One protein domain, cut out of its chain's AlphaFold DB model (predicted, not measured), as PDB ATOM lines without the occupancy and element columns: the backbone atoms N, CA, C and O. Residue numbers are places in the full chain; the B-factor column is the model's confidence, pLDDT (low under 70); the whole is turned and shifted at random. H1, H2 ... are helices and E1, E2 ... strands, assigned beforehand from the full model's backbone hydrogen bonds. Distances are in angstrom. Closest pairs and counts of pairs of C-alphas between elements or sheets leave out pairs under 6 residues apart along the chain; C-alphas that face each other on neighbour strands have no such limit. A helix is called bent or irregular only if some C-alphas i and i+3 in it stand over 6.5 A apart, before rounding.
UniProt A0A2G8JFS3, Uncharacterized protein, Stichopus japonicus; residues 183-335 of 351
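Overview. This is residues 183 to 335 of the 351 residues of an uncharacterized protein of Stichopus japonicus (UniProt A0A2G8JFS3). Two lobes are joined by a thin waist: the larger holds a small sheet of two strands, E1 and E2, with H3 packed on it, H1 and H2 near H3, and H7 and H8 beyond; the smaller holds H4 and H6, crossed, with H5 near H4. The loop of residues 313 to 318 sticks out from the larger lobe. The printed part has 153 residues, with eight named helices and two parallel strands in the order H1 E1 H2 H3 E2 H4 H5 H6 H7 H8; the class is mostly helix. The whole is loose, with a radius of gyration of the C-alphas of 19.6 A and spans of 53 by 48 by 30 A.

Along the chain. Find C-alpha 203 at (109.857, 149.094, 81.612); from there E1, residues 203 to 207, runs 13.4 A. Its parallel neighbour is E2, residues 234 to 238, 13.2 A. Between them come H2, residues 209 to 212, and H3, residues 215 to 225, 16.1 A. Before them is H1, residues 188 to 194, 9.7 A. Further on are H4, residues 255 to 268, 20.0 A; H5, residues 271 to 274; and H6, residues 279 to 290, 14.5 A. H7, residues 294 to 308, runs 20.7 A to C-alpha 308 at (126.611, 140.548, 97.532), and H8, residues 324 to 327, ends with C-alpha 327 at (115.584, 136.918, 98.349). Three helices are irregular: H1, C-alphas 189 and 192 being 8.0 A apart; H6, 281 and 284, 8.5 A; and H3, only just, 221 and 224, 6.7 A.

Arrangement. Look first at E1 and E2, parallel at 10 degrees, with N 206 and O 236 within hydrogen-bond range at 2.9 A. E1, H2, H3 and E2 make a strand-helix-strand unit, two parallel strands with helices between, its crossover right-handed. H3 and E2 come closest at the C-alphas of Leu 222 and Ile 235, 7.8 A. H1 is close to H3 but not clearly touching, at Leu 189 and Thr 221, C-alphas 6.4 A apart. H7 touches H3 with residues 304 to 308 alone, about perpendicular at 79 degrees, closest at C-alphas 216 and 308, 6.5 A. H8 touches H7, the C-alphas of Arg 302 and Val 327 being 6.3 A apart. H4 touches H6 about perpendicularly at 85 degrees, closest at C-alphas 265 and 286, 5.3 A, and H6 and H7 are apart. Every O i to N i+4 pair is within hydrogen-bond range in H4 and H7; in H3 it is 5 of 7, in H1 0 of 3 with 3 of 4 O i to N i+3 pairs, and in H6 3 of 8 with 3 of 9.

Size, cuts and confidence. The C-alphas of Arg 275 and Gly 316 are the two farthest apart, at 58.9 A. The printed part has no cut. The links E2 to H4 and H7 to H8 are long. The mean pLDDT of the printed part is 79.2, and residue 196, residues 265 to 290 and residues 310 to 319 are under 70.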
ATOM      1  N   THR A 183     120.606 154.896  70.670       89.69
ATOM      2  CA  THR A 183     121.553 153.772  70.709       89.69
ATOM      3  C   THR A 183     122.878 154.191  71.328       89.69
ATOM      4  O   THR A 183     123.499 155.170  70.905       89.69
ATOM      5  N   PHE A 184     123.335 153.383  72.282       87.88
ATOM      6  CA  PHE A 184     124.600 153.541  72.988       87.88
ATOM      7  C   PHE A 184     125.373 152.218  72.921       87.88
ATOM      8  O   PHE A 184     124.784 151.154  73.089       87.88
ATOM      9  N   ILE A 185     126.677 152.285  72.649       87.31
ATOM     10  CA  ILE A 185     127.588 151.130  72.712       87.31
ATOM     11  C   ILE A 185     128.601 151.402  73.806       87.31
ATOM     12  O   ILE A 185     129.604 152.061  73.544       87.31
ATOM     13  N   GLU A 186     128.311 150.919  75.008       83.38
ATOM     14  CA  GLU A 186     129.107 151.137  76.213       83.38
ATOM     15  C   GLU A 186     128.844 150.017  77.229       83.38
ATOM     16  O   GLU A 186     127.955 149.184  77.041       83.38
ATOM     17  N   ASP A 187     129.610 150.018  78.318       85.75
ATOM     18  CA  ASP A 187     129.301 149.215  79.500       85.75
ATOM     19  C   ASP A 187     128.021 149.744  80.173       85.75
ATOM     20  O   ASP A 187     127.922 150.931  80.505       85.75
ATOM     21  N   PHE A 188     127.044 148.856  80.388       89.50
ATOM     22  CA  PHE A 188     125.760 149.194  81.004       89.50
ATOM     23  C   PHE A 188     125.914 149.717  82.438       89.50
ATOM     24  O   PHE A 188     125.045 150.449  82.906       89.50
ATOM     25  N   LEU A 189     127.018 149.405  83.125       90.88
ATOM     26  CA  LEU A 189     127.312 149.960  84.447       90.88
ATOM     27  C   LEU A 189     127.418 151.491  84.424       90.88
ATOM     28  O   LEU A 189     127.189 152.134  85.444       90.88
ATOM     29  N   ASN A 190     127.706 152.080  83.260       89.00
ATOM     30  CA  ASN A 190     127.811 153.525  83.064       89.00
ATOM     31  C   ASN A 190     126.551 154.142  82.439       89.00
ATOM     32  O   ASN A 190     126.602 155.288  81.989       89.00
ATOM     33  N   ILE A 191     125.432 153.408  82.383       88.00
ATOM     34  CA  ILE A 191     124.225 153.808  81.644       88.00
ATOM     35  C   ILE A 191     123.740 155.223  81.987       88.00
ATOM     36  O   ILE A 191     123.372 155.972  81.086       88.00
ATOM     37  N   GLU A 192     123.818 155.623  83.259       85.50
ATOM     38  CA  GLU A 192     123.397 156.948  83.730       85.50
ATOM     39  C   GLU A 192     124.110 158.089  82.999       85.50
ATOM     40  O   GLU A 192     123.484 159.089  82.659       85.50
ATOM     41  N   SER A 193     125.397 157.918  82.681       84.12
ATOM     42  CA  SER A 193     126.190 158.944  81.994       84.12
ATOM     43  C   SER A 193     125.716 159.231  80.563       84.12
ATOM     44  O   SER A 193     126.038 160.279  80.003       84.12
ATOM     45  N   PHE A 194     124.929 158.326  79.972       80.25
ATOM     46  CA  PHE A 194     124.414 158.447  78.606       80.25
ATOM     47  C   PHE A 194     122.962 158.916  78.551       80.25
ATOM     48  O   PHE A 194     122.469 159.319  77.492       80.25
ATOM     49  N   LEU A 195     122.264 158.857  79.679       84.25
ATOM     50  CA  LEU A 195     120.877 159.245  79.757       84.25
ATOM     51  C   LEU A 195     120.781 160.740  80.063       84.25
ATOM     52  O   LEU A 195     120.987 161.198  81.184       84.25
ATOM     53  N   THR A 196     120.455 161.512  79.032       68.94
ATOM     54  CA  THR A 196     120.133 162.933  79.176       68.94
ATOM     55  C   THR A 196     118.892 163.079  80.056       68.94
ATOM     56  O   THR A 196     117.872 162.453  79.774       68.94
ATOM     57  N   ASP A 197     119.008 163.874  81.122       70.38
ATOM     58  CA  ASP A 197     117.928 164.254  82.048       70.38
ATOM     59  C   ASP A 197     117.446 163.175  83.036       70.38
ATOM     60  O   ASP A 197     116.351 163.299  83.582       70.38
ATOM     61  N   SER A 198     118.250 162.133  83.298       71.44
ATOM     62  CA  SER A 198     117.896 161.050  84.241       71.44
ATOM     63  C   SER A 198     116.469 160.504  84.008       71.44
ATOM     64  O   SER A 198     115.643 160.495  84.925       71.44
ATOM     65  N   PRO A 199     116.149 160.080  82.769       77.56
ATOM     66  CA  PRO A 199     114.827 159.626  82.393       77.56
ATOM     67  C   PRO A 199     114.436 158.413  83.231       77.56
ATOM     68  O   PRO A 199     115.243 157.517  83.487       77.56
ATOM     69  N   GLN A 200     113.167 158.390  83.618       89.88
ATOM     70  CA  GLN A 200     112.569 157.275  84.324       89.88
ATOM     71  C   GLN A 200     111.816 156.368  83.351       89.88
ATOM     72  O   GLN A 200     111.065 156.837  82.496       89.88
ATOM     73  N   PHE A 201     112.004 155.059  83.493       93.69
ATOM     74  CA  PHE A 201     111.413 154.054  82.620       93.69
ATOM     75  C   PHE A 201     110.321 153.272  83.340       93.69
ATOM     76  O   PHE A 201     110.522 152.748  84.434       93.69
ATOM     77  N   ASP A 202     109.179 153.104  82.679       94.69
ATOM     78  CA  ASP A 202     108.146 152.174  83.144       94.69
ATOM     79  C   ASP A 202     108.566 150.714  82.934       94.69
ATOM     80  O   ASP A 202     108.092 149.808  83.617       94.69
ATOM     81  N   ARG A 203     109.424 150.448  81.948       94.69
ATOM     82  CA  ARG A 203     109.857 149.094  81.612       94.69
ATOM     83  C   ARG A 203     111.315 149.090  81.216       94.69
ATOM     84  O   ARG A 203     111.716 149.838  80.329       94.69
ATOM     85  N   ILE A 204     112.072 148.204  81.843       94.12
ATOM     86  CA  ILE A 204     113.461 147.925  81.500       94.12
ATOM     87  C   ILE A 204     113.538 146.441  81.158       94.12
ATOM     88  O   ILE A 204     113.135 145.599  81.957       94.12
ATOM     89  N   PHE A 205     114.033 146.133  79.964       93.25
ATOM     90  CA  PHE A 205     114.251 144.767  79.505       93.25
ATOM     91  C   PHE A 205     115.746 144.527  79.386       93.25
ATOM     92  O   PHE A 205     116.453 145.334  78.778       93.25
ATOM     93  N   THR A 206     116.223 143.426  79.951       91.06
ATOM     94  CA  THR A 206     117.624 143.030  79.854       91.06
ATOM     95  C   THR A 206     117.735 141.554  79.553       91.06
ATOM     96  O   THR A 206     117.053 140.735  80.161       91.06
ATOM     97  N   SER A 207     118.648 141.206  78.660       86.44
ATOM     98  CA  SER A 207     118.975 139.815  78.384       86.44
ATOM     99  C   SER A 207     120.404 139.556  78.842       86.44
ATOM    100  O   SER A 207     121.307 140.340  78.537       86.44
ATOM    101  N   ASN A 208     120.598 138.494  79.622       84.38
ATOM    102  CA  ASN A 208     121.892 137.876  79.910       84.38
ATOM    103  C   ASN A 208     122.875 138.675  80.788       84.38
ATOM    104  O   ASN A 208     123.953 138.180  81.108       84.38
ATOM    105  N   LEU A 209     122.525 139.887  81.241       89.69
ATOM    106  CA  LEU A 209     123.412 140.708  82.084       89.69
ATOM    107  C   LEU A 209     123.796 140.014  83.400       89.69
ATOM    108  O   LEU A 209     124.924 140.164  83.859       89.69
ATOM    109  N   ILE A 210     122.881 139.238  83.987       87.50
ATOM    110  CA  ILE A 210     123.085 138.515  85.256       87.50
ATOM    111  C   ILE A 210     124.092 137.359  85.120       87.50
ATOM    112  O   ILE A 210     124.678 136.901  86.102       87.50
ATOM    113  N   ASP A 211     124.314 136.870  83.907       84.50
ATOM    114  CA  ASP A 211     125.285 135.805  83.671       84.50
ATOM    115  C   ASP A 211     126.718 136.352  83.629       84.50
ATOM    116  O   ASP A 211     127.660 135.636  83.965       84.50
ATOM    117  N   TYR A 212     126.879 137.632  83.278       83.81
ATOM    118  CA  TYR A 212     128.170 138.327  83.240       83.81
ATOM    119  C   TYR A 212     128.440 139.166  84.495       83.81
ATOM    120  O   TYR A 212     129.594 139.359  84.877       83.81
ATOM    121  N   HIS A 213     127.388 139.642  85.160       86.12
ATOM    122  CA  HIS A 213     127.457 140.476  86.357       86.12
ATOM    123  C   HIS A 213     126.589 139.901  87.473       86.12
ATOM    124  O   HIS A 213     125.604 139.217  87.240       86.12
ATOM    125  N   GLN A 214     126.924 140.201  88.726       85.50
ATOM    126  CA  GLN A 214     126.141 139.709  89.859       85.50
ATOM    127  C   GLN A 214     124.727 140.307  89.846       85.50
ATOM    128  O   GLN A 214     124.549 141.476  89.496       85.50
ATOM    129  N   VAL A 215     123.730 139.522  90.275       88.38
ATOM    130  CA  VAL A 215     122.315 139.937  90.322       88.38
ATOM    131  C   VAL A 215     122.157 141.299  90.999       88.38
ATOM    132  O   VAL A 215     121.476 142.168  90.460       88.38
ATOM    133  N   GLY A 216     122.804 141.530  92.146       88.31
ATOM    134  CA  GLY A 216     122.682 142.807  92.840       88.31
ATOM    135  C   GLY A 216     123.381 143.967  92.154       88.31
ATOM    136  O   GLY A 216     122.894 145.085  92.280       88.31
ATOM    137  N   THR A 217     124.444 143.726  91.385       90.94
ATOM    138  CA  THR A 217     125.039 144.760  90.529       90.94
ATOM    139  C   THR A 217     124.052 145.171  89.443       90.94
ATOM    140  O   THR A 217     123.733 146.347  89.333       90.94
ATOM    141  N   VAL A 218     123.501 144.207  88.699       92.31
ATOM    142  CA  VAL A 218     122.550 144.488  87.611       92.31
ATOM    143  C   VAL A 218     121.321 145.226  88.139       92.31
ATOM    144  O   VAL A 218     120.962 146.286  87.632       92.31
ATOM    145  N   LEU A 219     120.690 144.693  89.187       92.50
ATOM    146  CA  LEU A 219     119.492 145.300  89.761       92.50
ATOM    147  C   LEU A 219     119.788 146.654  90.413       92.50
ATOM    148  O   LEU A 219     118.994 147.574  90.252       92.50
ATOM    149  N   GLY A 220     120.922 146.801  91.102       91.56
ATOM    150  CA  GLY A 220     121.328 148.062  91.725       91.56
ATOM    151  C   GLY A 220     121.607 149.175  90.714       91.56
ATOM    152  O   GLY A 220     121.308 150.328  90.998       91.56
ATOM    153  N   THR A 221     122.115 148.834  89.526       92.75
ATOM    154  CA  THR A 221     122.327 149.786  88.424       92.75
ATOM    155  C   THR A 221     121.017 150.192  87.742       92.75
ATOM    156  O   THR A 221     120.863 151.341  87.346       92.75
ATOM    157  N   LEU A 222     120.060 149.271  87.585       93.38
ATOM    158  CA  LEU A 222     118.831 149.525  86.818       93.38
ATOM    159  C   LEU A 222     117.668 150.041  87.669       93.38
ATOM    160  O   LEU A 222     116.814 150.769  87.167       93.38
ATOM    161  N   GLU A 223     117.607 149.676  88.952       93.00
ATOM    162  CA  GLU A 223     116.544 150.105  89.864       93.00
ATOM    163  C   GLU A 223     116.365 151.637  89.918       93.00
ATOM    164  O   GLU A 223     115.206 152.076  89.915       93.00
ATOM    165  N   PRO A 224     117.430 152.463  89.997       92.06
ATOM    166  CA  PRO A 224     117.297 153.921  90.057       92.06
ATOM    167  C   PRO A 224     116.638 154.524  88.813       92.06
ATOM    168  O   PRO A 224     116.003 155.569  88.908       92.06
ATOM    169  N   LEU A 225     116.739 153.841  87.670       93.06
ATOM    170  CA  LEU A 225     116.180 154.284  86.394       93.06
ATOM    171  C   LEU A 225     114.685 153.976  86.253       93.06
ATOM    172  O   LEU A 225     114.053 154.430  85.303       93.06
ATOM    173  N   LEU A 226     114.095 153.183  87.151       93.50
ATOM    174  CA  LEU A 226     112.663 152.895  87.098       93.50
ATOM    175  C   LEU A 226     111.823 154.094  87.533       93.50
ATOM    176  O   LEU A 226     112.123 154.758  88.527       93.50
ATOM    177  N   ASN A 227     110.696 154.278  86.850       93.81
ATOM    178  CA  ASN A 227     109.664 155.229  87.234       93.81
ATOM    179  C   ASN A 227     109.044 154.860  88.582       93.81
ATOM    180  O   ASN A 227     108.271 153.909  88.687       93.81
ATOM    181  N   LYS A 228     109.388 155.625  89.623       90.44
ATOM    182  CA  LYS A 228     108.910 155.386  90.993       90.44
ATOM    183  C   LYS A 228     107.468 155.846  91.204       90.44
ATOM    184  O   LYS A 228     106.841 155.415  92.168       90.44
ATOM    185  N   GLU A 229     106.940 156.684  90.314       92.88
ATOM    186  CA  GLU A 229     105.549 157.146  90.360       92.88
ATOM    187  C   GLU A 229     104.584 156.125  89.747       92.88
ATOM    188  O   GLU A 229     103.396 156.116  90.072       92.88
ATOM    189  N   ASN A 230     105.081 155.229  88.888       92.12
ATOM    190  CA  ASN A 230     104.274 154.186  88.273       92.12
ATOM    191  C   ASN A 230     104.345 152.870  89.076       92.12
ATOM    192  O   ASN A 230     105.361 152.174  89.033       92.12
ATOM    193  N   PRO A 231     103.252 152.432  89.735       88.56
ATOM    194  CA  PRO A 231     103.236 151.182  90.501       88.56
ATOM    195  C   PRO A 231     103.359 149.922  89.627       88.56
ATOM    196  O   PRO A 231     103.506 148.816  90.148       88.56
ATOM    197  N   HIS A 232     103.270 150.064  88.304       88.62
ATOM    198  CA  HIS A 232     103.456 148.988  87.335       88.62
ATOM    199  C   HIS A 232     104.844 148.990  86.689       88.62
ATOM    200  O   HIS A 232     105.076 148.179  85.786       88.62
ATOM    201  N   ALA A 233     105.750 149.871  87.130       91.38
ATOM    202  CA  ALA A 233     107.111 149.895  86.627       91.38
ATOM    203  C   ALA A 233     107.841 148.580  86.941       91.38
ATOM    204  O   ALA A 233     107.716 148.032  88.040       91.38
ATOM    205  N   VAL A 234     108.578 148.037  85.969       93.06
ATOM    206  CA  VAL A 234     109.139 146.682  86.073       93.06
ATOM    207  C   VAL A 234     110.464 146.522  85.327       93.06
ATOM    208  O   VAL A 234     110.650 147.052  84.231       93.06
ATOM    209  N   ILE A 235     111.366 145.733  85.917       93.19
ATOM    210  CA  ILE A 235     112.536 145.164  85.240       93.19
ATOM    211  C   ILE A 235     112.204 143.720  84.861       93.19
ATOM    212  O   ILE A 235     111.832 142.920  85.722       93.19
ATOM    213  N   LEU A 236     112.346 143.393  83.580       90.50
ATOM    214  CA  LEU A 236     112.302 142.029  83.070       90.50
ATOM    215  C   LEU A 236     113.715 141.640  82.661       90.50
ATOM    216  O   LEU A 236     114.312 142.291  81.806       90.50
ATOM    217  N   THR A 237     114.244 140.593  83.288       87.31
ATOM    218  CA  THR A 237     115.596 140.106  83.020       87.31
ATOM    219  C   THR A 237     115.587 138.627  82.678       87.31
ATOM    220  O   THR A 237     114.906 137.840  83.334       87.31
ATOM    221  N   GLU A 238     116.393 138.258  81.692       84.12
ATOM    222  CA  GLU A 238     116.664 136.871  81.314       84.12
ATOM    223  C   GLU A 238     118.052 136.458  81.818       84.12
ATOM    224  O   GLU A 238     118.966 137.285  81.892       84.12
ATOM    225  N   THR A 239     118.193 135.187  82.191       81.12
ATOM    226  CA  THR A 239     119.468 134.558  82.563       81.12
ATOM    227  C   THR A 239     119.492 133.126  82.048       81.12
ATOM    228  O   THR A 239     118.463 132.449  82.065       81.12
ATOM    229  N   PHE A 240     120.657 132.666  81.595       78.38
ATOM    230  CA  PHE A 240     120.804 131.375  80.914       78.38
ATOM    231  C   PHE A 240     121.770 130.409  81.610       78.38
ATOM    232  O   PHE A 240     121.625 129.206  81.450       78.38
ATOM    233  N   ASN A 241     122.716 130.895  82.420       80.62
ATOM    234  CA  ASN A 241     123.778 130.071  83.010       80.62
ATOM    235  C   ASN A 241     123.622 129.826  84.512       80.62
ATOM    236  O   ASN A 241     124.489 129.201  85.125       80.62
ATOM    237  N   TRP A 242     122.553 130.311  85.145       83.94
ATOM    238  CA  TRP A 242     122.396 130.207  86.599       83.94
ATOM    239  C   TRP A 242     122.441 128.757  87.119       83.94
ATOM    240  O   TRP A 242     122.853 128.537  88.258       83.94
ATOM    241  N   HIS A 243     122.056 127.780  86.291       84.50
ATOM    242  CA  HIS A 243     122.040 126.356  86.625       84.50
ATOM    243  C   HIS A 243     123.366 125.626  86.334       84.50
ATOM    244  O   HIS A 243     123.524 124.487  86.761       84.50
ATOM    245  N   ALA A 244     124.308 126.234  85.599       79.06
ATOM    246  CA  ALA A 244     125.460 125.532  85.014       79.06
ATOM    247  C   ALA A 244     126.392 124.885  86.056       79.06
ATOM    248  O   ALA A 244     126.967 123.833  85.803       79.06
ATOM    249  N   GLU A 245     126.491 125.484  87.242       71.69
ATOM    250  CA  GLU A 245     127.349 125.024  88.346       71.69
ATOM    251  C   GLU A 245     126.551 124.313  89.458       71.69
ATOM    252  O   GLU A 245     127.030 124.153  90.581       71.69
ATOM    253  N   MET A 246     125.295 123.936  89.190       81.88
ATOM    254  CA  MET A 246     124.404 123.325  90.177       81.88
ATOM    255  C   MET A 246     123.906 121.965  89.696       81.88
ATOM    256  O   MET A 246     123.023 121.865  88.843       81.88
ATOM    257  N   GLU A 247     124.449 120.903  90.290       80.06
ATOM    258  CA  GLU A 247     124.037 119.532  89.994       80.06
ATOM    259  C   GLU A 247     122.524 119.348  90.213       80.06
ATOM    260  O   GLU A 247     121.979 119.679  91.270       80.06
ATOM    261  N   GLY A 248     121.839 118.842  89.185       76.00
ATOM    262  CA  GLY A 248     120.389 118.635  89.184       76.00
ATOM    263  C   GLY A 248     119.541 119.882  88.908       76.00
ATOM    264  O   GLY A 248     118.324 119.759  88.857       76.00
ATOM    265  N   ALA A 249     120.133 121.066  88.703       81.94
ATOM    266  CA  ALA A 249     119.365 122.296  88.469       81.94
ATOM    267  C   ALA A 249     118.831 122.457  87.032       81.94
ATOM    268  O   ALA A 249     117.891 123.225  86.822       81.94
ATOM    269  N   ASP A 250     119.420 121.764  86.055       78.44
ATOM    270  CA  ASP A 250     119.041 121.858  84.639       78.44
ATOM    271  C   ASP A 250     117.920 120.873  84.273       78.44
ATOM    272  O   ASP A 250     116.759 121.263  84.170       78.44
ATOM    273  N   LEU A 251     118.253 119.588  84.118       75.44
ATOM    274  CA  LEU A 251     117.302 118.531  83.793       75.44
ATOM    275  C   LEU A 251     117.421 117.361  84.772       75.44
ATOM    276  O   LEU A 251     118.533 117.019  85.187       75.44
ATOM    277  N   PRO A 252     116.296 116.708  85.121       75.25
ATOM    278  CA  PRO A 252     116.333 115.514  85.946       75.25
ATOM    279  C   PRO A 252     117.039 114.389  85.188       75.25
ATOM    280  O   PRO A 252     116.767 114.158  84.012       75.25
ATOM    281  N   THR A 253     117.918 113.658  85.868       76.88
ATOM    282  CA  THR A 253     118.595 112.473  85.318       76.88
ATOM    283  C   THR A 253     117.746 111.203  85.419       76.88
ATOM    284  O   THR A 253     118.053 110.207  84.773       76.88
ATOM    285  N   ASP A 254     116.669 111.229  86.209       82.56
ATOM    286  CA  ASP A 254     115.736 110.113  86.373       82.56
ATOM    287  C   ASP A 254     114.746 110.020  85.195       82.56
ATOM    288  O   ASP A 254     113.957 110.937  84.946       82.56
ATOM    289  N   GLU A 255     114.754 108.883  84.495       81.06
ATOM    290  CA  GLU A 255     113.918 108.624  83.311       81.06
ATOM    291  C   GLU A 255     112.407 108.670  83.600       81.06
ATOM    292  O   GLU A 255     111.613 109.065  82.738       81.06
ATOM    293  N   LYS A 256     111.969 108.290  84.810       83.31
ATOM    294  CA  LYS A 256     110.543 108.328  85.177       83.31
ATOM    295  C   LYS A 256     110.083 109.763  85.376       83.31
ATOM    296  O   LYS A 256     108.973 110.109  84.967       83.31
ATOM    297  N   VAL A 257     110.928 110.600  85.980       80.75
ATOM    298  CA  VAL A 257     110.664 112.037  86.114       80.75
ATOM    299  C   VAL A 257     110.595 112.681  84.732       80.75
ATOM    300  O   VAL A 257     109.615 113.369  84.459       80.75
ATOM    301  N   GLN A 258     111.549 112.400  83.839       78.31
ATOM    302  CA  GLN A 258     111.508 112.890  82.453       78.31
ATOM    303  C   GLN A 258     110.209 112.480  81.738       78.31
ATOM    304  O   GLN A 258     109.507 113.326  81.190       78.31
ATOM    305  N   SER A 259     109.824 111.203  81.828       78.75
ATOM    306  CA  SER A 259     108.584 110.687  81.224       78.75
ATOM    307  C   SER A 259     107.323 111.378  81.764       78.75
ATOM    308  O   SER A 259     106.386 111.663  81.018       78.75
ATOM    309  N   SER A 260     107.290 111.672  83.066       80.19
ATOM    310  CA  SER A 260     106.180 112.383  83.712       80.19
ATOM    311  C   SER A 260     106.084 113.844  83.261       80.19
ATOM    312  O   SER A 260     104.994 114.326  82.941       80.19
ATOM    313  N   LEU A 261     107.221 114.544  83.190       74.00
ATOM    314  CA  LEU A 261     107.288 115.920  82.690       74.00
ATOM    315  C   LEU A 261     106.815 116.006  81.245       74.00
ATOM    316  O   LEU A 261     106.071 116.919  80.897       74.00
ATOM    317  N   LEU A 262     107.178 115.015  80.436       73.00
ATOM    318  CA  LEU A 262     106.737 114.921  79.057       73.00
ATOM    319  C   LEU A 262     105.236 114.765  78.910       73.00
ATOM    320  O   LEU A 262     104.607 115.483  78.132       73.00
ATOM    321  N   LEU A 263     104.654 113.854  79.687       74.12
ATOM    322  CA  LEU A 263     103.213 113.659  79.701       74.12
ATOM    323  C   LEU A 263     102.496 114.942  80.137       74.12
ATOM    324  O   LEU A 263     101.502 115.332  79.528       74.12
ATOM    325  N   ARG A 264     103.020 115.625  81.161       70.81
ATOM    326  CA  ARG A 264     102.469 116.896  81.637       70.81
ATOM    327  C   ARG A 264     102.559 117.991  80.581       70.81
ATOM    328  O   ARG A 264     101.559 118.662  80.344       70.81
ATOM    329  N   GLY A 265     103.710 118.118  79.926       67.69
ATOM    330  CA  GLY A 265     103.896 119.012  78.791       67.69
ATOM    331  C   GLY A 265     102.830 118.771  77.733       67.69
ATOM    332  O   GLY A 265     102.013 119.643  77.461       67.69
ATOM    333  N   ALA A 266     102.708 117.534  77.258       66.12
ATOM    334  CA  ALA A 266     101.690 117.154  76.282       66.12
ATOM    335  C   ALA A 266     100.238 117.456  76.727       66.12
ATOM    336  O   ALA A 266      99.366 117.684  75.884       66.12
ATOM    337  N   MET A 267      99.943 117.461  78.031       69.56
ATOM    338  CA  MET A 267      98.615 117.792  78.560       69.56
ATOM    339  C   MET A 267      98.343 119.299  78.617       69.56
ATOM    340  O   MET A 267      97.258 119.711  78.197       69.56
ATOM    341  N   ASP A 268      99.309 120.088  79.087       63.75
ATOM    342  CA  ASP A 268      99.177 121.524  79.379       63.75
ATOM    343  C   ASP A 268      99.500 122.429  78.175       63.75
ATOM    344  O   ASP A 268      99.238 123.630  78.218       63.75
ATOM    345  N   VAL A 269     100.056 121.870  77.097       64.69
ATOM    346  CA  VAL A 269     100.266 122.574  75.827       64.69
ATOM    347  C   VAL A 269      98.952 123.161  75.314       64.69
ATOM    348  O   VAL A 269      97.923 122.481  75.291       64.69
ATOM    349  N   ASP A 270      98.986 124.412  74.854       60.16
ATOM    350  CA  ASP A 270      97.848 125.049  74.189       60.16
ATOM    351  C   ASP A 270      97.304 124.127  73.070       60.16
ATOM    352  O   ASP A 270      98.091 123.563  72.312       60.16
ATOM    353  N   PRO A 271      95.986 123.920  72.910       62.53
ATOM    354  CA  PRO A 271      95.456 123.059  71.845       62.53
ATOM    355  C   PRO A 271      95.951 123.438  70.438       62.53
ATOM    356  O   PRO A 271      96.170 122.571  69.591       62.53
ATOM    357  N   THR A 272      96.187 124.729  70.209       54.25
ATOM    358  CA  THR A 272      96.798 125.297  69.002       54.25
ATOM    359  C   THR A 272      98.249 124.864  68.853       54.25
ATOM    360  O   THR A 272      98.715 124.729  67.734       54.25
ATOM    361  N   MET A 273      98.954 124.607  69.951       54.59
ATOM    362  CA  MET A 273     100.317 124.082  69.976       54.59
ATOM    363  C   MET A 273     100.373 122.554  69.849       54.59
ATOM    364  O   MET A 273     101.265 122.037  69.179       54.59
ATOM    365  N   LYS A 274      99.379 121.820  70.372       61.75
ATOM    366  CA  LYS A 274      99.281 120.350  70.220       61.75
ATOM    367  C   LYS A 274      99.205 119.908  68.761       61.75
ATOM    368  O   LYS A 274      99.615 118.802  68.433       61.75
ATOM    369  N   ARG A 275      98.689 120.764  67.871       61.19
ATOM    370  CA  ARG A 275      98.639 120.477  66.427       61.19
ATOM    371  C   ARG A 275     100.010 120.556  65.749       61.19
ATOM    372  O   ARG A 275     100.148 120.085  64.626       61.19
ATOM    373  N   PHE A 276     100.995 121.176  66.399       56.34
ATOM    374  CA  PHE A 276     102.311 121.435  65.818       56.34
ATOM    375  C   PHE A 276     103.378 120.424  66.226       56.34
ATOM    376  O   PHE A 276     104.380 120.331  65.524       56.34
ATOM    377  N   PHE A 277     103.170 119.687  67.318       59.53
ATOM    378  CA  PHE A 277     104.138 118.736  67.859       59.53
ATOM    379  C   PHE A 277     103.451 117.403  68.179       59.53
ATOM    380  O   PHE A 277     102.469 117.355  68.917       59.53
ATOM    381  N   SER A 278     103.980 116.305  67.649       61.00
ATOM    382  CA  SER A 278     103.660 114.957  68.130       61.00
ATOM    383  C   SER A 278     104.344 114.691  69.472       61.00
ATOM    384  O   SER A 278     105.360 115.304  69.785       61.00
ATOM    385  N   MET A 279     103.832 113.742  70.266       60.78
ATOM    386  CA  MET A 279     104.427 113.408  71.571       60.78
ATOM    387  C   MET A 279     105.913 113.032  71.512       60.78
ATOM    388  O   MET A 279     106.641 113.334  72.449       60.78
ATOM    389  N   GLU A 280     106.372 112.428  70.417       59.38
ATOM    390  CA  GLU A 280     107.789 112.103  70.220       59.38
ATOM    391  C   GLU A 280     108.665 113.342  69.966       59.38
ATOM    392  O   GLU A 280     109.845 113.340  70.299       59.38
ATOM    393  N   GLU A 281     108.104 114.407  69.388       56.50
ATOM    394  CA  GLU A 281     108.816 115.649  69.037       56.50
ATOM    395  C   GLU A 281     108.910 116.627  70.219       56.50
ATOM    396  O   GLU A 281     109.496 117.698  70.103       56.50
ATOM    397  N   MET A 282     108.334 116.262  71.366       60.88
ATOM    398  CA  MET A 282     108.213 117.098  72.558       60.88
ATOM    399  C   MET A 282     109.302 116.810  73.623       60.88
ATOM    400  O   MET A 282     109.289 117.391  74.698       60.88
ATOM    401  N   ASN A 283     110.286 115.941  73.368       61.16
ATOM    402  CA  ASN A 283     111.082 115.327  74.446       61.16
ATOM    403  C   ASN A 283     111.920 116.261  75.350       61.16
ATOM    404  O   ASN A 283     111.880 116.141  76.577       61.16
ATOM    405  N   TYR A 284     112.691 117.188  74.787       57.81
ATOM    406  CA  TYR A 284     113.678 117.938  75.577       57.81
ATOM    407  C   TYR A 284     113.160 119.289  76.081       57.81
ATOM    408  O   TYR A 284     113.349 119.649  77.244       57.81
ATOM    409  N   SER A 285     112.468 120.030  75.214       58.88
ATOM    410  CA  SER A 285     112.004 121.384  75.520       58.88
ATOM    411  C   SER A 285     110.902 121.370  76.589       58.88
ATOM    412  O   SER A 285     110.989 122.116  77.562       58.88
ATOM    413  N   PHE A 286     109.961 120.421  76.502       61.62
ATOM    414  CA  PHE A 286     108.920 120.231  77.510       61.62
ATOM    415  C   PHE A 286     109.484 119.770  78.844       61.62
ATOM    416  O   PHE A 286     109.043 120.235  79.891       61.62
ATOM    417  N   SER A 287     110.494 118.899  78.819       64.88
ATOM    418  CA  SER A 287     111.173 118.502  80.047       64.88
ATOM    419  C   SER A 287     111.737 119.727  80.768       64.88
ATOM    420  O   SER A 287     111.490 119.862  81.957       64.88
ATOM    421  N   ARG A 288     112.390 120.670  80.075       66.81
ATOM    422  CA  ARG A 288     112.889 121.910  80.702       66.81
ATOM    423  C   ARG A 288     111.779 122.879  81.119       66.81
ATOM    424  O   ARG A 288     111.838 123.405  82.224       66.81
ATOM    425  N   GLU A 289     110.776 123.113  80.275       65.94
ATOM    426  CA  GLU A 289     109.690 124.067  80.565       65.94
ATOM    427  C   GLU A 289     108.810 123.638  81.746       65.94
ATOM    428  O   GLU A 289     108.359 124.475  82.529       65.94
ATOM    429  N   TYR A 290     108.568 122.333  81.886       69.25
ATOM    430  CA  TYR A 290     107.715 121.774  82.935       69.25
ATOM    431  C   TYR A 290     108.505 121.300  84.153       69.25
ATOM    432  O   TYR A 290     107.904 121.007  85.197       69.25
ATOM    433  N   TYR A 291     109.836 121.230  84.056       76.12
ATOM    434  CA  TYR A 291     110.675 120.926  85.202       76.12
ATOM    435  C   TYR A 291     110.697 122.106  86.165       76.12
ATOM    436  O   TYR A 291     111.260 123.169  85.915       76.12
ATOM    437  N   ASN A 292     110.082 121.897  87.324       76.00
ATOM    438  CA  ASN A 292     110.100 122.877  88.392       76.00
ATOM    439  C   ASN A 292     111.445 122.836  89.137       76.00
ATOM    440  O   ASN A 292     111.555 122.225  90.198       76.00
ATOM    441  N   ASN A 293     112.449 123.531  88.608       79.00
ATOM    442  CA  ASN A 293     113.753 123.732  89.249       79.00
ATOM    443  C   ASN A 293     113.793 124.960  90.181       79.00
ATOM    444  O   ASN A 293     114.868 125.444  90.542       79.00
ATOM    445  N   MET A 294     112.631 125.460  90.621       80.06
ATOM    446  CA  MET A 294     112.544 126.671  91.443       80.06
ATOM    447  C   MET A 294     113.307 126.570  92.759       80.06
ATOM    448  O   MET A 294     113.846 127.575  93.212       80.06
ATOM    449  N   ASP A 295     113.378 125.391  93.376       82.75
ATOM    450  CA  ASP A 295     114.150 125.225  94.607       82.75
ATOM    451  C   ASP A 295     115.639 125.497  94.355       82.75
ATOM    452  O   ASP A 295     116.254 126.263  95.102       82.75
ATOM    453  N   TYR A 296     116.196 124.979  93.253       87.00
ATOM    454  CA  TYR A 296     117.566 125.270  92.821       87.00
ATOM    455  C   TYR A 296     117.756 126.753  92.514       87.00
ATOM    456  O   TYR A 296     118.717 127.358  92.987       87.00
ATOM    457  N   PHE A 297     116.810 127.373  91.807       85.62
ATOM    458  CA  PHE A 297     116.869 128.806  91.526       85.62
ATOM    459  C   PHE A 297     116.839 129.653  92.811       85.62
ATOM    460  O   PHE A 297     117.592 130.616  92.961       85.62
ATOM    461  N   ILE A 298     116.028 129.271  93.802       86.50
ATOM    462  CA  ILE A 298     116.001 129.926  95.115       86.50
ATOM    463  C   ILE A 298     117.342 129.745  95.837       86.50
ATOM    464  O   ILE A 298     117.835 130.696  96.447       86.50
ATOM    465  N   PHE A 299     117.953 128.558  95.778       87.81
ATOM    466  CA  PHE A 299     119.291 128.326  96.330       87.81
ATOM    467  C   PHE A 299     120.353 129.195  95.653       87.81
ATOM    468  O   PHE A 299     121.139 129.834  96.357       87.81
ATOM    469  N   TYR A 300     120.320 129.299  94.324       88.06
ATOM    470  CA  TYR A 300     121.160 130.213  93.557       88.06
ATOM    471  C   TYR A 300     121.010 131.660  94.058       88.06
ATOM    472  O   TYR A 300     121.997 132.294  94.441       88.06
ATOM    473  N   LEU A 301     119.774 132.167  94.164       87.75
ATOM    474  CA  LEU A 301     119.510 133.532  94.633       87.75
ATOM    475  C   LEU A 301     119.984 133.764  96.073       87.75
ATOM    476  O   LEU A 301     120.529 134.827  96.375       87.75
ATOM    477  N   ARG A 302     119.818 132.781  96.966       87.81
ATOM    478  CA  ARG A 302     120.345 132.841  98.342       87.81
ATOM    479  C   ARG A 302     121.865 132.952  98.355       87.81
ATOM    480  O   ARG A 302     122.398 133.779  99.094       87.81
ATOM    481  N   GLY A 303     122.544 132.143  97.540       86.38
ATOM    482  CA  GLY A 303     123.997 132.179  97.384       86.38
ATOM    483  C   GLY A 303     124.476 133.544  96.895       86.38
ATOM    484  O   GLY A 303     125.332 134.158  97.530       86.38
ATOM    485  N   ARG A 304     123.846 134.075  95.839       86.06
ATOM    486  CA  ARG A 304     124.128 135.426  95.328       86.06
ATOM    487  C   ARG A 304     123.905 136.496  96.395       86.06
ATOM    488  O   ARG A 304     124.783 137.311  96.633       86.06
ATOM    489  N   LYS A 305     122.788 136.449  97.125       85.38
ATOM    490  CA  LYS A 305     122.483 137.417  98.191       85.38
ATOM    491  C   LYS A 305     123.530 137.417  99.311       85.38
ATOM    492  O   LYS A 305     123.872 138.477  99.835       85.38
ATOM    493  N   LEU A 306     124.030 136.241  99.694       84.81
ATOM    494  CA  LEU A 306     125.106 136.122 100.680       84.81
ATOM    495  C   LEU A 306     126.409 136.736 100.165       84.81
ATOM    496  O   LEU A 306     127.044 137.485 100.910       84.81
ATOM    497  N   ASN A 307     126.759 136.456  98.909       81.38
ATOM    498  CA  ASN A 307     127.946 137.003  98.260       81.38
ATOM    499  C   ASN A 307     127.901 138.538  98.200       81.38
ATOM    500  O   ASN A 307     128.797 139.200  98.717       81.38
ATOM    501  N   ASP A 308     126.803 139.101  97.689       77.00
ATOM    502  CA  ASP A 308     126.611 140.548  97.532       77.00
ATOM    503  C   ASP A 308     126.622 141.294  98.873       77.00
ATOM    504  O   ASP A 308     127.034 142.447  98.958       77.00
ATOM    505  N   SER A 309     126.191 140.638  99.954       71.75
ATOM    506  CA  SER A 309     126.199 141.233 101.295       71.75
ATOM    507  C   SER A 309     127.581 141.276 101.958       71.75
ATOM    508  O   SER A 309     127.701 141.792 103.068       71.75
ATOM    509  N   GLY A 310     128.609 140.674 101.346       66.19
ATOM    510  CA  GLY A 310     129.938 140.529 101.945       66.19
ATOM    511  C   GLY A 310     129.964 139.657 103.209       66.19
ATOM    512  O   GLY A 310     130.996 139.568 103.869       66.19
ATOM    513  N   LYS A 311     128.844 138.999 103.556       61.25
ATOM    514  CA  LYS A 311     128.696 138.131 104.739       61.25
ATOM    515  C   LYS A 311     129.264 136.731 104.533       61.25
ATOM    516  O   LYS A 311     129.231 135.918 105.452       61.25
ATOM    517  N   PHE A 312     129.819 136.450 103.358       57.34
ATOM    518  CA  PHE A 312     130.629 135.261 103.109       57.34
ATOM    519  C   PHE A 312     132.060 135.456 103.644       57.34
ATOM    520  O   PHE A 312     133.046 135.217 102.956       57.34
ATOM    521  N   ARG A 313     132.193 135.940 104.882       54.72
ATOM    522  CA  ARG A 313     133.456 135.876 105.618       54.72
ATOM    523  C   ARG A 313     133.359 134.680 106.541       54.72
ATOM    524  O   ARG A 313     132.436 134.588 107.347       54.72
ATOM    525  N   TYR A 314     134.275 133.733 106.377       51.25
ATOM    526  CA  TYR A 314     134.355 132.514 107.179       51.25
ATOM    527  C   TYR A 314     134.877 132.861 108.590       51.25
ATOM    528  O   TYR A 314     135.953 132.447 108.998       51.25
ATOM    529  N   GLU A 315     134.132 133.677 109.337       50.88
ATOM    530  CA  GLU A 315     134.466 134.154 110.689       50.88
ATOM    531  C   GLU A 315     133.835 133.241 111.760       50.88
ATOM    532  O   GLU A 315     133.186 133.683 112.705       50.88
ATOM    533  N   GLY A 316     133.973 131.921 111.586       53.16
ATOM    534  CA  GLY A 316     133.662 130.912 112.614       53.16
ATOM    535  C   GLY A 316     132.179 130.682 112.949       53.16
ATOM    536  O   GLY A 316     131.859 129.685 113.593       53.16
ATOM    537  N   THR A 317     131.254 131.525 112.483       58.69
ATOM    538  CA  THR A 317     129.803 131.313 112.609       58.69
ATOM    539  C   THR A 317     129.189 131.039 111.241       58.69
ATOM    540  O   THR A 317     129.425 131.770 110.282       58.69
ATOM    541  N   LYS A 318     128.409 129.952 111.119       63.31
ATOM    542  CA  LYS A 318     127.701 129.640 109.869       63.31
ATOM    543  C   LYS A 318     126.776 130.819 109.531       63.31
ATOM    544  O   LYS A 318     125.903 131.126 110.349       63.31
ATOM    545  N   PRO A 319     126.929 131.473 108.366       67.88
ATOM    546  CA  PRO A 319     126.071 132.588 108.005       67.88
ATOM    547  C   PRO A 319     124.617 132.116 107.952       67.88
ATOM    548  O   PRO A 319     124.308 131.054 107.404       67.88
ATOM    549  N   LYS A 320     123.709 132.905 108.536       77.56
ATOM    550  CA  LYS A 320     122.273 132.632 108.449       77.56
ATOM    551  C   LYS A 320     121.860 132.688 106.978       77.56
ATOM    552  O   LYS A 320     121.978 133.735 106.344       77.56
ATOM    553  N   LEU A 321     121.362 131.568 106.458       81.81
ATOM    554  CA  LEU A 321     120.880 131.488 105.083       81.81
ATOM    555  C   LEU A 321     119.692 132.448 104.881       81.81
ATOM    556  O   LEU A 321     118.762 132.425 105.696       81.81
ATOM    557  N   PRO A 322     119.688 133.270 103.813       84.81
ATOM    558  CA  PRO A 322     118.559 134.133 103.495       84.81
ATOM    559  C   PRO A 322     117.278 133.320 103.296       84.81
ATOM    560  O   PRO A 322     117.259 132.279 102.633       84.81
ATOM    561  N   THR A 323     116.178 133.796 103.864       87.25
ATOM    562  CA  THR A 323     114.857 133.196 103.665       87.25
ATOM    563  C   THR A 323     114.323 133.506 102.264       87.25
ATOM    564  O   THR A 323     114.848 134.360 101.550       87.25
ATOM    565  N   TRP A 324     113.241 132.834 101.855       83.44
ATOM    566  CA  TRP A 324     112.549 133.183 100.606       83.44
ATOM    567  C   TRP A 324     112.066 134.644 100.603       83.44
ATOM    568  O   TRP A 324     112.153 135.335  99.592       83.44
ATOM    569  N   SER A 325     111.594 135.137 101.749       84.75
ATOM    570  CA  SER A 325     111.180 136.533 101.909       84.75
ATOM    571  C   SER A 325     112.340 137.514 101.735       84.75
ATOM    572  O   SER A 325     112.124 138.598 101.200       84.75
ATOM    573  N   ASP A 326     113.553 137.120 102.132       84.75
ATOM    574  CA  ASP A 326     114.754 137.948 101.980       84.75
ATOM    575  C   ASP A 326     115.213 138.030 100.521       84.75
ATOM    576  O   ASP A 326     115.612 139.098 100.070       84.75
ATOM    577  N   VAL A 327     115.150 136.927  99.763       85.75
ATOM    578  CA  VAL A 327     115.584 136.918  98.349       85.75
ATOM    579  C   VAL A 327     114.531 137.469  97.390       85.75
ATOM    580  O   VAL A 327     114.887 137.968  96.328       85.75
ATOM    581  N   LYS A 328     113.245 137.459  97.772       85.56
ATOM    582  CA  LYS A 328     112.184 138.157  97.024       85.56
ATOM    583  C   LYS A 328     112.359 139.670  97.010       85.56
ATOM    584  O   LYS A 328     111.742 140.328  96.178       85.56
ATOM    585  N   LYS A 329     113.146 140.217  97.935       87.62
ATOM    586  CA  LYS A 329     113.415 141.647  98.035       87.62
ATOM    587  C   LYS A 329     114.856 141.927  97.642       87.62
ATOM    588  O   LYS A 329     115.795 141.366  98.213       87.62
ATOM    589  N   TRP A 330     115.054 142.826  96.690       85.94
ATOM    590  CA  TRP A 330     116.386 143.259  96.287       85.94
ATOM    591  C   TRP A 330     116.410 144.768  96.109       85.94
ATOM    592  O   TRP A 330     115.808 145.278  95.175       85.94
ATOM    593  N   GLY A 331     117.052 145.480  97.039       82.75
ATOM    594  CA  GLY A 331     116.887 146.933  97.113       82.75
ATOM    595  C   GLY A 331     115.417 147.286  97.353       82.75
ATOM    596  O   GLY A 331     114.778 146.692  98.229       82.75
ATOM    597  N   GLY A 332     114.875 148.207  96.559       85.12
ATOM    598  CA  GLY A 332     113.446 148.536  96.533       85.12
ATOM    599  C   GLY A 332     112.598 147.606  95.656       85.12
ATOM    600  O   GLY A 332     111.370 147.722  95.640       85.12
ATOM    601  N   LEU A 333     113.211 146.654  94.947       89.88
ATOM    602  CA  LEU A 333     112.511 145.743  94.046       89.88
ATOM    603  C   LEU A 333     111.907 144.548  94.783       89.88
ATOM    604  O   LEU A 333     112.477 144.005  95.734       89.88
ATOM    605  N   HIS A 334     110.763 144.099  94.272       89.50
ATOM    606  CA  HIS A 334     110.084 142.889  94.712       89.50
ATOM    607  C   HIS A 334     109.923 141.934  93.533       89.50
ATOM    608  O   HIS A 334     109.331 142.287  92.513       89.50
ATOM    609  N   LEU A 335     110.425 140.709  93.685       86.12
ATOM    610  CA  LEU A 335     110.228 139.655  92.701       86.12
ATOM    611  C   LEU A 335     108.742 139.287  92.647       86.12
ATOM    612  O   LEU A 335     108.150 138.870  93.648       86.12
TER     613      LEU A 335